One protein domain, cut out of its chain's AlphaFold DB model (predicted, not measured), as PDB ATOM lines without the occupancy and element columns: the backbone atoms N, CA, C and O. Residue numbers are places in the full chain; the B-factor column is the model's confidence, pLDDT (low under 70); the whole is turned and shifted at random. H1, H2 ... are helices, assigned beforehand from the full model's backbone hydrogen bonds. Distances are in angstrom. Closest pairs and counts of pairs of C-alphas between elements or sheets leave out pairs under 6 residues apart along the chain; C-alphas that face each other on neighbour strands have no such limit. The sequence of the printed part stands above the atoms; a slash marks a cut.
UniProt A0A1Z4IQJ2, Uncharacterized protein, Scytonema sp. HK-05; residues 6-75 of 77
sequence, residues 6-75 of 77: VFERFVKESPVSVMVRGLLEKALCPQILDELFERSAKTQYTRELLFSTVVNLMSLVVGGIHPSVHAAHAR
ATOM      1  N   VAL A   6     -36.781 -22.686 -43.238       75.44
ATOM      2  CA  VAL A   6     -36.684 -23.875 -42.381       75.44
ATOM      3  C   VAL A   6     -35.542 -24.789 -42.831       75.44
ATOM      4  O   VAL A   6     -34.799 -25.287 -41.992       75.44
ATOM      5  N   PHE A   7     -35.356 -24.968 -44.141       76.62
ATOM      6  CA  PHE A   7     -34.307 -25.830 -44.682       76.62
ATOM      7  C   PHE A   7     -32.909 -25.244 -44.461       76.62
ATOM      8  O   PHE A   7     -31.997 -25.965 -44.071       76.62
ATOM      9  N   GLU A   8     -32.768 -23.925 -44.606       83.31
ATOM     10  CA  GLU A   8     -31.519 -23.199 -44.335       83.31
ATOM     11  C   GLU A   8     -30.987 -23.444 -42.915       83.31
ATOM     12  O   GLU A   8     -29.785 -23.613 -42.712       83.31
ATOM     13  N   ARG A   9     -31.876 -23.544 -41.914       84.62
ATOM     14  CA  ARG A   9     -31.476 -23.868 -40.533       84.62
ATOM     15  C   ARG A   9     -30.861 -25.264 -40.436       84.62
ATOM     16  O   ARG A   9     -29.845 -25.432 -39.776       84.62
ATOM     17  N   PHE A  10     -31.431 -26.251 -41.123       86.19
ATOM     18  CA  PHE A  10     -30.889 -27.609 -41.121       86.19
ATOM     19  C   PHE A  10     -29.561 -27.708 -41.874       86.19
ATOM     20  O   PHE A  10     -28.666 -28.417 -41.422       86.19
ATOM     21  N   VAL A  11     -29.402 -26.973 -42.980       87.00
ATOM     22  CA  VAL A  11     -28.128 -26.903 -43.715       87.00
ATOM     23  C   VAL A  11     -27.037 -26.274 -42.852       87.00
ATOM     24  O   VAL A  11     -25.908 -26.756 -42.858       87.00
ATOM     25  N   LYS A  12     -27.369 -25.237 -42.077       89.62
ATOM     26  CA  LYS A  12     -26.412 -24.577 -41.186       89.62
ATOM     27  C   LYS A  12     -25.981 -25.466 -40.016       89.62
ATOM     28  O   LYS A  12     -24.792 -25.540 -39.725       89.62
ATOM     29  N   GLU A  13     -26.930 -26.119 -39.350       92.56
ATOM     30  CA  GLU A  13     -26.658 -26.886 -38.126       92.56
ATOM     31  C   GLU A  13     -26.164 -28.316 -38.409       92.56
ATOM     32  O   GLU A  13     -25.383 -28.874 -37.642       92.56
ATOM     33  N   SER A  14     -26.610 -28.944 -39.503       90.69
ATOM     34  CA  SER A  14     -26.250 -30.330 -39.831       90.69
ATOM     35  C   SER A  14     -26.215 -30.591 -41.346       90.69
ATOM     36  O   SER A  14     -27.014 -31.372 -41.876       90.69
ATOM     37  N   PRO A  15     -25.263 -29.979 -42.074       88.19
ATOM     38  CA  PRO A  15     -25.208 -30.051 -43.535       88.19
ATOM     39  C   PRO A  15     -25.066 -31.487 -44.048       88.19
ATOM     40  O   PRO A  15     -25.713 -31.867 -45.020       88.19
ATOM     41  N   VAL A  16     -24.262 -32.318 -43.373       93.31
ATOM     42  CA  VAL A  16     -24.053 -33.721 -43.772       93.31
ATOM     43  C   VAL A  16     -25.336 -34.532 -43.635       93.31
ATOM     44  O   VAL A  16     -25.694 -35.244 -44.568       93.31
ATOM     45  N   SER A  17     -26.072 -34.384 -42.533       90.06
ATOM     46  CA  SER A  17     -27.345 -35.089 -42.335       90.06
ATOM     47  C   SER A  17     -28.367 -34.709 -43.403       90.06
ATOM     48  O   SER A  17     -29.073 -35.575 -43.915       90.06
ATOM     49  N   VAL A  18     -28.414 -33.430 -43.789       89.94
ATOM     50  CA  VAL A  18     -29.289 -32.944 -44.864       89.94
ATOM     51  C   VAL A  18     -28.886 -33.522 -46.221       89.94
ATOM     52  O   VAL A  18     -29.748 -33.996 -46.959       89.94
ATOM     53  N   MET A  19     -27.589 -33.539 -46.541       90.75
ATOM     54  CA  MET A  19     -27.082 -34.133 -47.783       90.75
ATOM     55  C   MET A  19     -27.366 -35.633 -47.853       90.75
ATOM     56  O   MET A  19     -27.864 -36.117 -48.866       90.75
ATOM     57  N   VAL A  20     -27.104 -36.364 -46.767       92.31
ATOM     58  CA  VAL A  20     -27.382 -37.803 -46.676       92.31
ATOM     59  C   VAL A  20     -28.877 -38.062 -46.797       92.31
ATOM     60  O   VAL A  20     -29.273 -38.952 -47.545       92.31
ATOM     61  N   ARG A  21     -29.726 -37.265 -46.136       87.56
ATOM     62  CA  ARG A  21     -31.177 -37.393 -46.279       87.56
ATOM     63  C   ARG A  21     -31.606 -37.187 -47.729       87.56
ATOM     64  O   ARG A  21     -32.315 -38.032 -48.257       87.56
ATOM     65  N   GLY A  22     -31.136 -36.128 -48.389       90.38
ATOM     66  CA  GLY A  22     -31.438 -35.878 -49.802       90.38
ATOM     67  C   GLY A  22     -30.959 -37.000 -50.729       90.38
ATOM     68  O   GLY A  22     -31.683 -37.402 -51.640       90.38
ATOM     69  N   LEU A  23     -29.771 -37.553 -50.469       93.38
ATOM     70  CA  LEU A  23     -29.238 -38.696 -51.206       93.38
ATOM     71  C   LEU A  23     -30.119 -39.936 -51.032       93.38
ATOM     72  O   LEU A  23     -30.444 -40.582 -52.023       93.38
ATOM     73  N   LEU A  24     -30.519 -40.253 -49.797       89.75
ATOM     74  CA  LEU A  24     -31.375 -41.403 -49.506       89.75
ATOM     75  C   LEU A  24     -32.752 -41.259 -50.160       89.75
ATOM     76  O   LEU A  24     -33.202 -42.204 -50.794       89.75
ATOM     77  N   GLU A  25     -33.380 -40.083 -50.097       89.56
ATOM     78  CA  GLU A  25     -34.670 -39.827 -50.763       89.56
ATOM     79  C   GLU A  25     -34.577 -40.027 -52.286       89.56
ATOM     80  O   GLU A  25     -35.497 -40.543 -52.919       89.56
ATOM     81  N   LYS A  26     -33.442 -39.656 -52.896       91.31
ATOM     82  CA  LYS A  26     -33.227 -39.853 -54.331       91.31
ATOM     83  C   LYS A  26     -32.903 -41.304 -54.684       91.31
ATOM     84  O   LYS A  26     -33.411 -41.802 -55.683       91.31
ATOM     85  N   ALA A  27     -32.038 -41.952 -53.907       91.62
ATOM     86  CA  ALA A  27     -31.567 -43.312 -54.158       91.62
ATOM     87  C   ALA A  27     -32.623 -44.377 -53.831       91.62
ATOM     88  O   ALA A  27     -32.633 -45.437 -54.448       91.62
ATOM     89  N   LEU A  28     -33.514 -44.091 -52.879       90.56
ATOM     90  CA  LEU A  28     -34.573 -44.983 -52.409       90.56
ATOM     91  C   LEU A  28     -35.959 -44.514 -52.873       90.56
ATOM     92  O   LEU A  28     -36.956 -44.747 -52.192       90.56
ATOM     93  N   CYS A  29     -36.046 -43.839 -54.021       94.75
ATOM     94  CA  CYS A  29     -37.347 -43.464 -54.563       94.75
ATOM     95  C   CYS A  29     -38.130 -44.723 -55.000       94.75
ATOM     96  O   CYS A  29     -37.509 -45.717 -55.398       94.75
ATOM     97  N   PRO A  30     -39.478 -44.705 -54.967       94.62
ATOM     98  CA  PRO A  30     -40.295 -45.899 -55.200       94.62
ATOM     99  C   PRO A  30     -39.949 -46.665 -56.479       94.62
ATOM    100  O   PRO A  30     -39.786 -47.878 -56.445       94.62
ATOM    101  N   GLN A  31     -39.728 -45.943 -57.580       94.94
ATOM    102  CA  GLN A  31     -39.399 -46.526 -58.882       94.94
ATOM    103  C   GLN A  31     -38.090 -47.325 -58.837       94.94
ATOM    104  O   GLN A  31     -38.040 -48.452 -59.315       94.94
ATOM    105  N   ILE A  32     -37.039 -46.768 -58.222       95.19
ATOM    106  CA  ILE A  32     -35.739 -47.445 -58.110       95.19
ATOM    107  C   ILE A  32     -35.857 -48.677 -57.212       95.19
ATOM    108  O   ILE A  32     -35.274 -49.713 -57.526       95.19
ATOM    109  N   LEU A  33     -36.605 -48.567 -56.111       94.56
ATOM    110  CA  LEU A  33     -36.821 -49.672 -55.179       94.56
ATOM    111  C   LEU A  33     -37.560 -50.835 -55.840       94.56
ATOM    112  O   LEU A  33     -37.108 -51.974 -55.730       94.56
ATOM    113  N   ASP A  34     -38.656 -50.550 -56.539       94.69
ATOM    114  CA  ASP A  34     -39.455 -51.574 -57.207       94.69
ATOM    115  C   ASP A  34     -38.657 -52.231 -58.340       94.69
ATOM    116  O   ASP A  34     -38.554 -53.453 -58.393       94.69
ATOM    117  N   GLU A  35     -37.968 -51.450 -59.177       93.94
ATOM    118  CA  GLU A  35     -37.090 -52.010 -60.211       93.94
ATOM    119  C   GLU A  35     -35.940 -52.849 -59.635       93.94
ATOM    120  O   GLU A  35     -35.556 -53.873 -60.204       93.94
ATOM    121  N   LEU A  36     -35.324 -52.404 -58.535       93.12
ATOM    122  CA  LEU A  36     -34.259 -53.152 -57.874       93.12
ATOM    123  C   LEU A  36     -34.778 -54.498 -57.371       93.12
ATOM    124  O   LEU A  36     -34.087 -55.508 -57.530       93.12
ATOM    125  N   PHE A  37     -35.977 -54.507 -56.794       92.56
ATOM    126  CA  PHE A  37     -36.621 -55.716 -56.315       92.56
ATOM    127  C   PHE A  37     -36.914 -56.682 -57.467       92.56
ATOM    128  O   PHE A  37     -36.442 -57.815 -57.418       92.56
ATOM    129  N   GLU A  38     -37.557 -56.219 -58.541       91.81
ATOM    130  CA  GLU A  38     -37.849 -57.041 -59.727       91.81
ATOM    131  C   GLU A  38     -36.580 -57.655 -60.346       91.81
ATOM    132  O   GLU A  38     -36.573 -58.816 -60.747       91.81
ATOM    133  N   ARG A  39     -35.464 -56.912 -60.380       93.38
ATOM    134  CA  ARG A  39     -34.184 -57.419 -60.913       93.38
ATOM    135  C   ARG A  39     -33.483 -58.433 -60.005       93.38
ATOM    136  O   ARG A  39     -32.684 -59.225 -60.501       93.38
ATOM    137  N   SER A  40     -33.699 -58.368 -58.692       92.44
ATOM    138  CA  SER A  40     -32.829 -59.045 -57.709       92.44
ATOM    139  C   SER A  40     -33.532 -60.129 -56.898       92.44
ATOM    140  O   SER A  40     -32.861 -60.941 -56.251       92.44
ATOM    141  N   ALA A  41     -34.865 -60.138 -56.881       89.19
ATOM    142  CA  ALA A  41     -35.642 -61.064 -56.078       89.19
ATOM    143  C   ALA A  41     -35.456 -62.506 -56.575       89.19
ATOM    144  O   ALA A  41     -35.734 -62.841 -57.721       89.19
ATOM    145  N   LYS A  42     -34.959 -63.376 -55.687       84.50
ATOM    146  CA  LYS A  42     -34.756 -64.809 -55.979       84.50
ATOM    147  C   LYS A  42     -35.917 -65.679 -55.507       84.50
ATOM    148  O   LYS A  42     -36.265 -66.652 -56.163       84.50
ATOM    149  N   THR A  43     -36.485 -65.334 -54.352       83.38
ATOM    150  CA  THR A  43     -37.525 -66.133 -53.676       83.38
ATOM    151  C   THR A  43     -38.780 -65.319 -53.373       83.38
ATOM    152  O   THR A  43     -39.863 -65.881 -53.245       83.38
ATOM    153  N   GLN A  44     -38.644 -63.999 -53.231       75.81
ATOM    154  CA  GLN A  44     -39.782 -63.110 -53.011       75.81
ATOM    155  C   GLN A  44     -40.397 -62.690 -54.348       75.81
ATOM    156  O   GLN A  44     -39.737 -62.740 -55.382       75.81
ATOM    157  N   TYR A  45     -41.665 -62.290 -54.316       74.38
ATOM    158  CA  TYR A  45     -42.412 -61.839 -55.484       74.38
ATOM    159  C   TYR A  45     -43.265 -60.625 -55.117       74.38
ATOM    160  O   TYR A  45     -43.710 -60.488 -53.973       74.38
ATOM    161  N   THR A  46     -43.541 -59.786 -56.105       66.56
ATOM    162  CA  THR A  46     -44.533 -58.714 -56.014       66.56
ATOM    163  C   THR A  46     -45.894 -59.308 -56.400       66.56
ATOM    164  O   THR A  46     -46.014 -59.946 -57.444       66.56
ATOM    165  N   ARG A  47     -46.918 -59.189 -55.542       71.69
ATOM    166  CA  ARG A  47     -48.321 -59.511 -55.897       71.69
ATOM    167  C   ARG A  47     -49.104 -58.211 -56.054       71.69
ATOM    168  O   ARG A  47     -48.887 -57.484 -57.009       71.69
ATOM    169  N   GLU A  48     -49.963 -57.898 -55.094       77.88
ATOM    170  CA  GLU A  48     -50.750 -56.661 -55.057       77.88
ATOM    171  C   GLU A  48     -50.026 -55.542 -54.294       77.88
ATOM    172  O   GLU A  48     -50.504 -54.413 -54.248       77.88
ATOM    173  N   LEU A  49     -48.872 -55.850 -53.690       84.44
ATOM    174  CA  LEU A  49     -48.115 -54.932 -52.849       84.44
ATOM    175  C   LEU A  49     -46.720 -54.705 -53.428       84.44
ATOM    176  O   LEU A  49     -45.932 -55.647 -53.516       84.44
ATOM    177  N   LEU A  50     -46.432 -53.455 -53.791       91.06
ATOM    178  CA  LEU A  50     -45.126 -53.023 -54.280       91.06
ATOM    179  C   LEU A  50     -44.080 -53.080 -53.162       91.06
ATOM    180  O   LEU A  50     -44.380 -52.846 -51.985       91.06
ATOM    181  N   PHE A  51     -42.830 -53.345 -53.533       92.06
ATOM    182  CA  PHE A  51     -41.727 -53.374 -52.578       92.06
ATOM    183  C   PHE A  51     -41.521 -52.000 -51.927       92.06
ATOM    184  O   PHE A  51     -41.346 -51.901 -50.711       92.06
ATOM    185  N   SER A  52     -41.641 -50.929 -52.707       93.19
ATOM    186  CA  SER A  52     -41.597 -49.547 -52.235       93.19
ATOM    187  C   SER A  52     -42.651 -49.247 -51.162       93.19
ATOM    188  O   SER A  52     -42.362 -48.536 -50.196       93.19
ATOM    189  N   THR A  53     -43.845 -49.844 -51.253       92.44
ATOM    190  CA  THR A  53     -44.887 -49.725 -50.220       92.44
ATOM    191  C   THR A  53     -44.449 -50.370 -48.906       92.44
ATOM    192  O   THR A  53     -44.633 -49.777 -47.841       92.44
ATOM    193  N   VAL A  54     -43.818 -51.547 -48.966       92.25
ATOM    194  CA  VAL A  54     -43.267 -52.223 -47.780       92.25
ATOM    195  C   VAL A  54     -42.140 -51.397 -47.161       92.25
ATOM    196  O   VAL A  54     -42.126 -51.202 -45.946       92.25
ATOM    197  N   VAL A  55     -41.222 -50.867 -47.976       92.69
ATOM    198  CA  VAL A  55     -40.123 -50.010 -47.501       92.69
ATOM    199  C   VAL A  55     -40.660 -48.756 -46.811       92.69
ATOM    200  O   VAL A  55     -40.184 -48.407 -45.729       92.69
ATOM    201  N   ASN A  56     -41.679 -48.109 -47.380       92.12
ATOM    202  CA  ASN A  56     -42.315 -46.945 -46.766       92.12
ATOM    203  C   ASN A  56     -42.951 -47.296 -45.410       92.12
ATOM    204  O   ASN A  56     -42.673 -46.639 -44.407       92.12
ATOM    205  N   LEU A  57     -43.736 -48.377 -45.352       94.06
ATOM    206  CA  LEU A  57     -44.366 -48.848 -44.115       94.06
ATOM    207  C   LEU A  57     -43.323 -49.150 -43.027       94.06
ATOM    208  O   LEU A  57     -43.457 -48.706 -41.886       94.06
ATOM    209  N   MET A  58     -42.257 -49.867 -43.385       94.31
ATOM    210  CA  MET A  58     -41.180 -50.225 -42.461       94.31
ATOM    211  C   MET A  58     -40.368 -49.011 -42.009       94.31
ATOM    212  O   MET A  58     -39.935 -48.979 -40.858       94.31
ATOM    213  N   SER A  59     -40.200 -47.992 -42.857       92.31
ATOM    214  CA  SER A  59     -39.480 -46.761 -42.502       92.31
ATOM    215  C   SER A  59     -40.146 -46.018 -41.344       92.31
ATOM    216  O   SER A  59     -39.456 -45.462 -40.491       92.31
ATOM    217  N   LEU A  60     -41.478 -46.068 -41.251       93.62
ATOM    218  CA  LEU A  60     -42.213 -45.485 -40.127       93.62
ATOM    219  C   LEU A  60     -41.986 -46.249 -38.818       93.62
ATOM    220  O   LEU A  60     -41.972 -45.651 -37.744       93.62
ATOM    221  N   VAL A  61     -41.797 -47.565 -38.890       95.88
ATOM    222  CA  VAL A  61     -41.576 -48.404 -37.706       95.88
ATOM    223  C   VAL A  61     -40.124 -48.319 -37.245       95.88
ATOM    224  O   VAL A  61     -39.856 -48.027 -36.084       95.88
ATOM    225  N   VAL A  62     -39.171 -48.509 -38.160       93.81
ATOM    226  CA  VAL A  62     -37.730 -48.456 -37.862       93.81
ATOM    227  C   VAL A  62     -37.298 -47.045 -37.463       93.81
ATOM    228  O   VAL A  62     -36.444 -46.889 -36.594       93.81
ATOM    229  N   GLY A  63     -37.924 -46.013 -38.037       90.94
ATOM    230  CA  GLY A  63     -37.735 -44.623 -37.625       90.94
ATOM    231  C   GLY A  63     -38.382 -44.265 -36.280       90.94
ATOM    232  O   GLY A  63     -38.267 -43.122 -35.852       90.94
ATOM    233  N   GLY A  64     -39.082 -45.202 -35.627       92.69
ATOM    234  CA  GLY A  64     -39.731 -44.990 -34.330       92.69
ATOM    235  C   GLY A  64     -40.978 -44.101 -34.372       92.69
ATOM    236  O   GLY A  64     -41.457 -43.685 -33.320       92.69
ATOM    237  N   ILE A  65     -41.518 -43.804 -35.560       94.25
ATOM    238  CA  ILE A  65     -42.739 -42.995 -35.732       94.25
ATOM    239  C   ILE A  65     -43.963 -43.790 -35.262       94.25
ATOM    240  O   ILE A  65     -44.860 -43.240 -34.622       94.25
ATOM    241  N   HIS A  66     -43.985 -45.093 -35.546       95.44
ATOM    242  CA  HIS A  66     -45.017 -46.013 -35.079       95.44
ATOM    243  C   HIS A  66     -44.406 -47.209 -34.337       95.44
ATOM    244  O   HIS A  66     -43.380 -47.734 -34.763       95.44
ATOM    245  N   PRO A  67     -45.049 -47.694 -33.257       94.69
ATOM    246  CA  PRO A  67     -44.491 -48.751 -32.410       94.69
ATOM    247  C   PRO A  67     -44.544 -50.146 -33.049       94.69
ATOM    248  O   PRO A  67     -43.926 -51.079 -32.545       94.69
ATOM    249  N   SER A  68     -45.314 -50.325 -34.126       95.94
ATOM    250  CA  SER A  68     -45.440 -51.603 -34.824       95.94
ATOM    251  C   SER A  68     -45.902 -51.418 -36.265       95.94
ATOM    252  O   SER A  68     -46.494 -50.397 -36.620       95.94
ATOM    253  N   VAL A  69     -45.687 -52.450 -37.088       94.19
ATOM    254  CA  VAL A  69     -46.172 -52.504 -38.478       94.19
ATOM    255  C   VAL A  69     -47.691 -52.355 -38.536       94.19
ATOM    256  O   VAL A  69     -48.203 -51.631 -39.381       94.19
ATOM    257  N   HIS A  70     -48.415 -52.974 -37.600       94.62
ATOM    258  CA  HIS A  70     -49.868 -52.846 -37.520       94.62
ATOM    259  C   HIS A  70     -50.303 -51.401 -37.235       94.62
ATOM    260  O   HIS A  70     -51.187 -50.884 -37.914       94.62
ATOM    261  N   ALA A  71     -49.648 -50.731 -36.278       94.06
ATOM    262  CA  ALA A  71     -49.943 -49.336 -35.952       94.06
ATOM    263  C   ALA A  71     -49.631 -48.386 -37.120       94.06
ATOM    264  O   ALA A  71     -50.372 -47.432 -37.340       94.06
ATOM    265  N   ALA A  72     -48.567 -48.661 -37.882       92.75
ATOM    266  CA  ALA A  72     -48.241 -47.907 -39.088       92.75
ATOM    267  C   ALA A  72     -49.270 -48.147 -40.205       92.75
ATOM    268  O   ALA A  72     -49.761 -47.199 -40.809       92.75
ATOM    269  N   HIS A  73     -49.655 -49.402 -40.441       91.50
ATOM    270  CA  HIS A  73     -50.617 -49.770 -41.478       91.50
ATOM    271  C   HIS A  73     -52.002 -49.159 -41.229       91.50
ATOM    272  O   HIS A  73     -52.577 -48.569 -42.136       91.50
ATOM    273  N   ALA A  74     -52.507 -49.227 -39.991       88.62
ATOM    274  CA  ALA A  74     -53.822 -48.700 -39.605       88.62
ATOM    275  C   ALA A  74     -53.967 -47.166 -39.734       88.62
ATOM    276  O   ALA A  74     -55.041 -46.628 -39.482       88.62
ATOM    277  N   ARG A  75     -52.879 -46.453 -40.055       73.31
ATOM    278  CA  ARG A  75     -52.849 -44.997 -40.246       73.31
ATOM    279  C   ARG A  75     -52.695 -44.593 -41.720       73.31
ATOM    280  O   ARG A  75     -52.946 -43.433 -42.037       73.31
TER     281      ARG A  75
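What this domain is: This is residues 6 to 75 of the 77 residues of an uncharacterized protein of Scytonema sp. HK-05 (UniProt A0A1Z4IQJ2). The longest helix, H2, and then H3 follow each other along the longest axis of an open, zigzag chain of helices with no common core, and H1 is turned across the far end of H2. Beyond H3 the chain folds back in a loop to H4, which leads away from H3 and has H5 set crosswise at its other end. The 70 printed residues include five named helices, in the order H1 to H5, and no named strand; the class is all helix. The whole is loose, with a radius of gyration of the C-alphas of 15.1 A, and only just flat, spanning 44 by 29 by 15 A.

Where its parts are: H2, residues 15 to 27, is 18.1 A long and begins at C-alpha 15, (-25.208, -30.051, -43.535). Before it is H1, residues 6 to 13, with C-alpha 6 at (-36.684, -23.875, -42.381). After it come H3, residues 30 to 40, 15.3 A, H4, residues 51 to 62, 16.0 A, and H5, residues 69 to 75, ending at C-alpha 75, (-52.849, -44.997, -40.246).

How they stand to each other: H2 is close to but not clearly touching H1; their closest C-alphas, Val 11 and Val 18, are 6.3 A apart. H2 and H3 meet only through their link. H4 touches H3 with residues 51 to 53 alone, closest at the C-alphas of Pro 30 and Ser 52, 4.9 A, at a steep tilt of 69 degrees, only just short of about perpendicular. H4 touches H5 with residues 57 to 61 alone, closest at the C-alphas of Val 61 and Val 69, 6.2 A; they are about perpendicular at 79 degrees. Every O i to N i+4 pair is within hydrogen-bond range in H2 and H3, against 3 of 4 in H1, 7 of 8 in H4 and 2 of 3 in H5.

The domain as a whole: The C-alphas farthest apart, Lys 12 and Thr 43, are 44.8 A apart. The printed part has no cut and no long link. Residue 46 alone is under 70 in pLDDT.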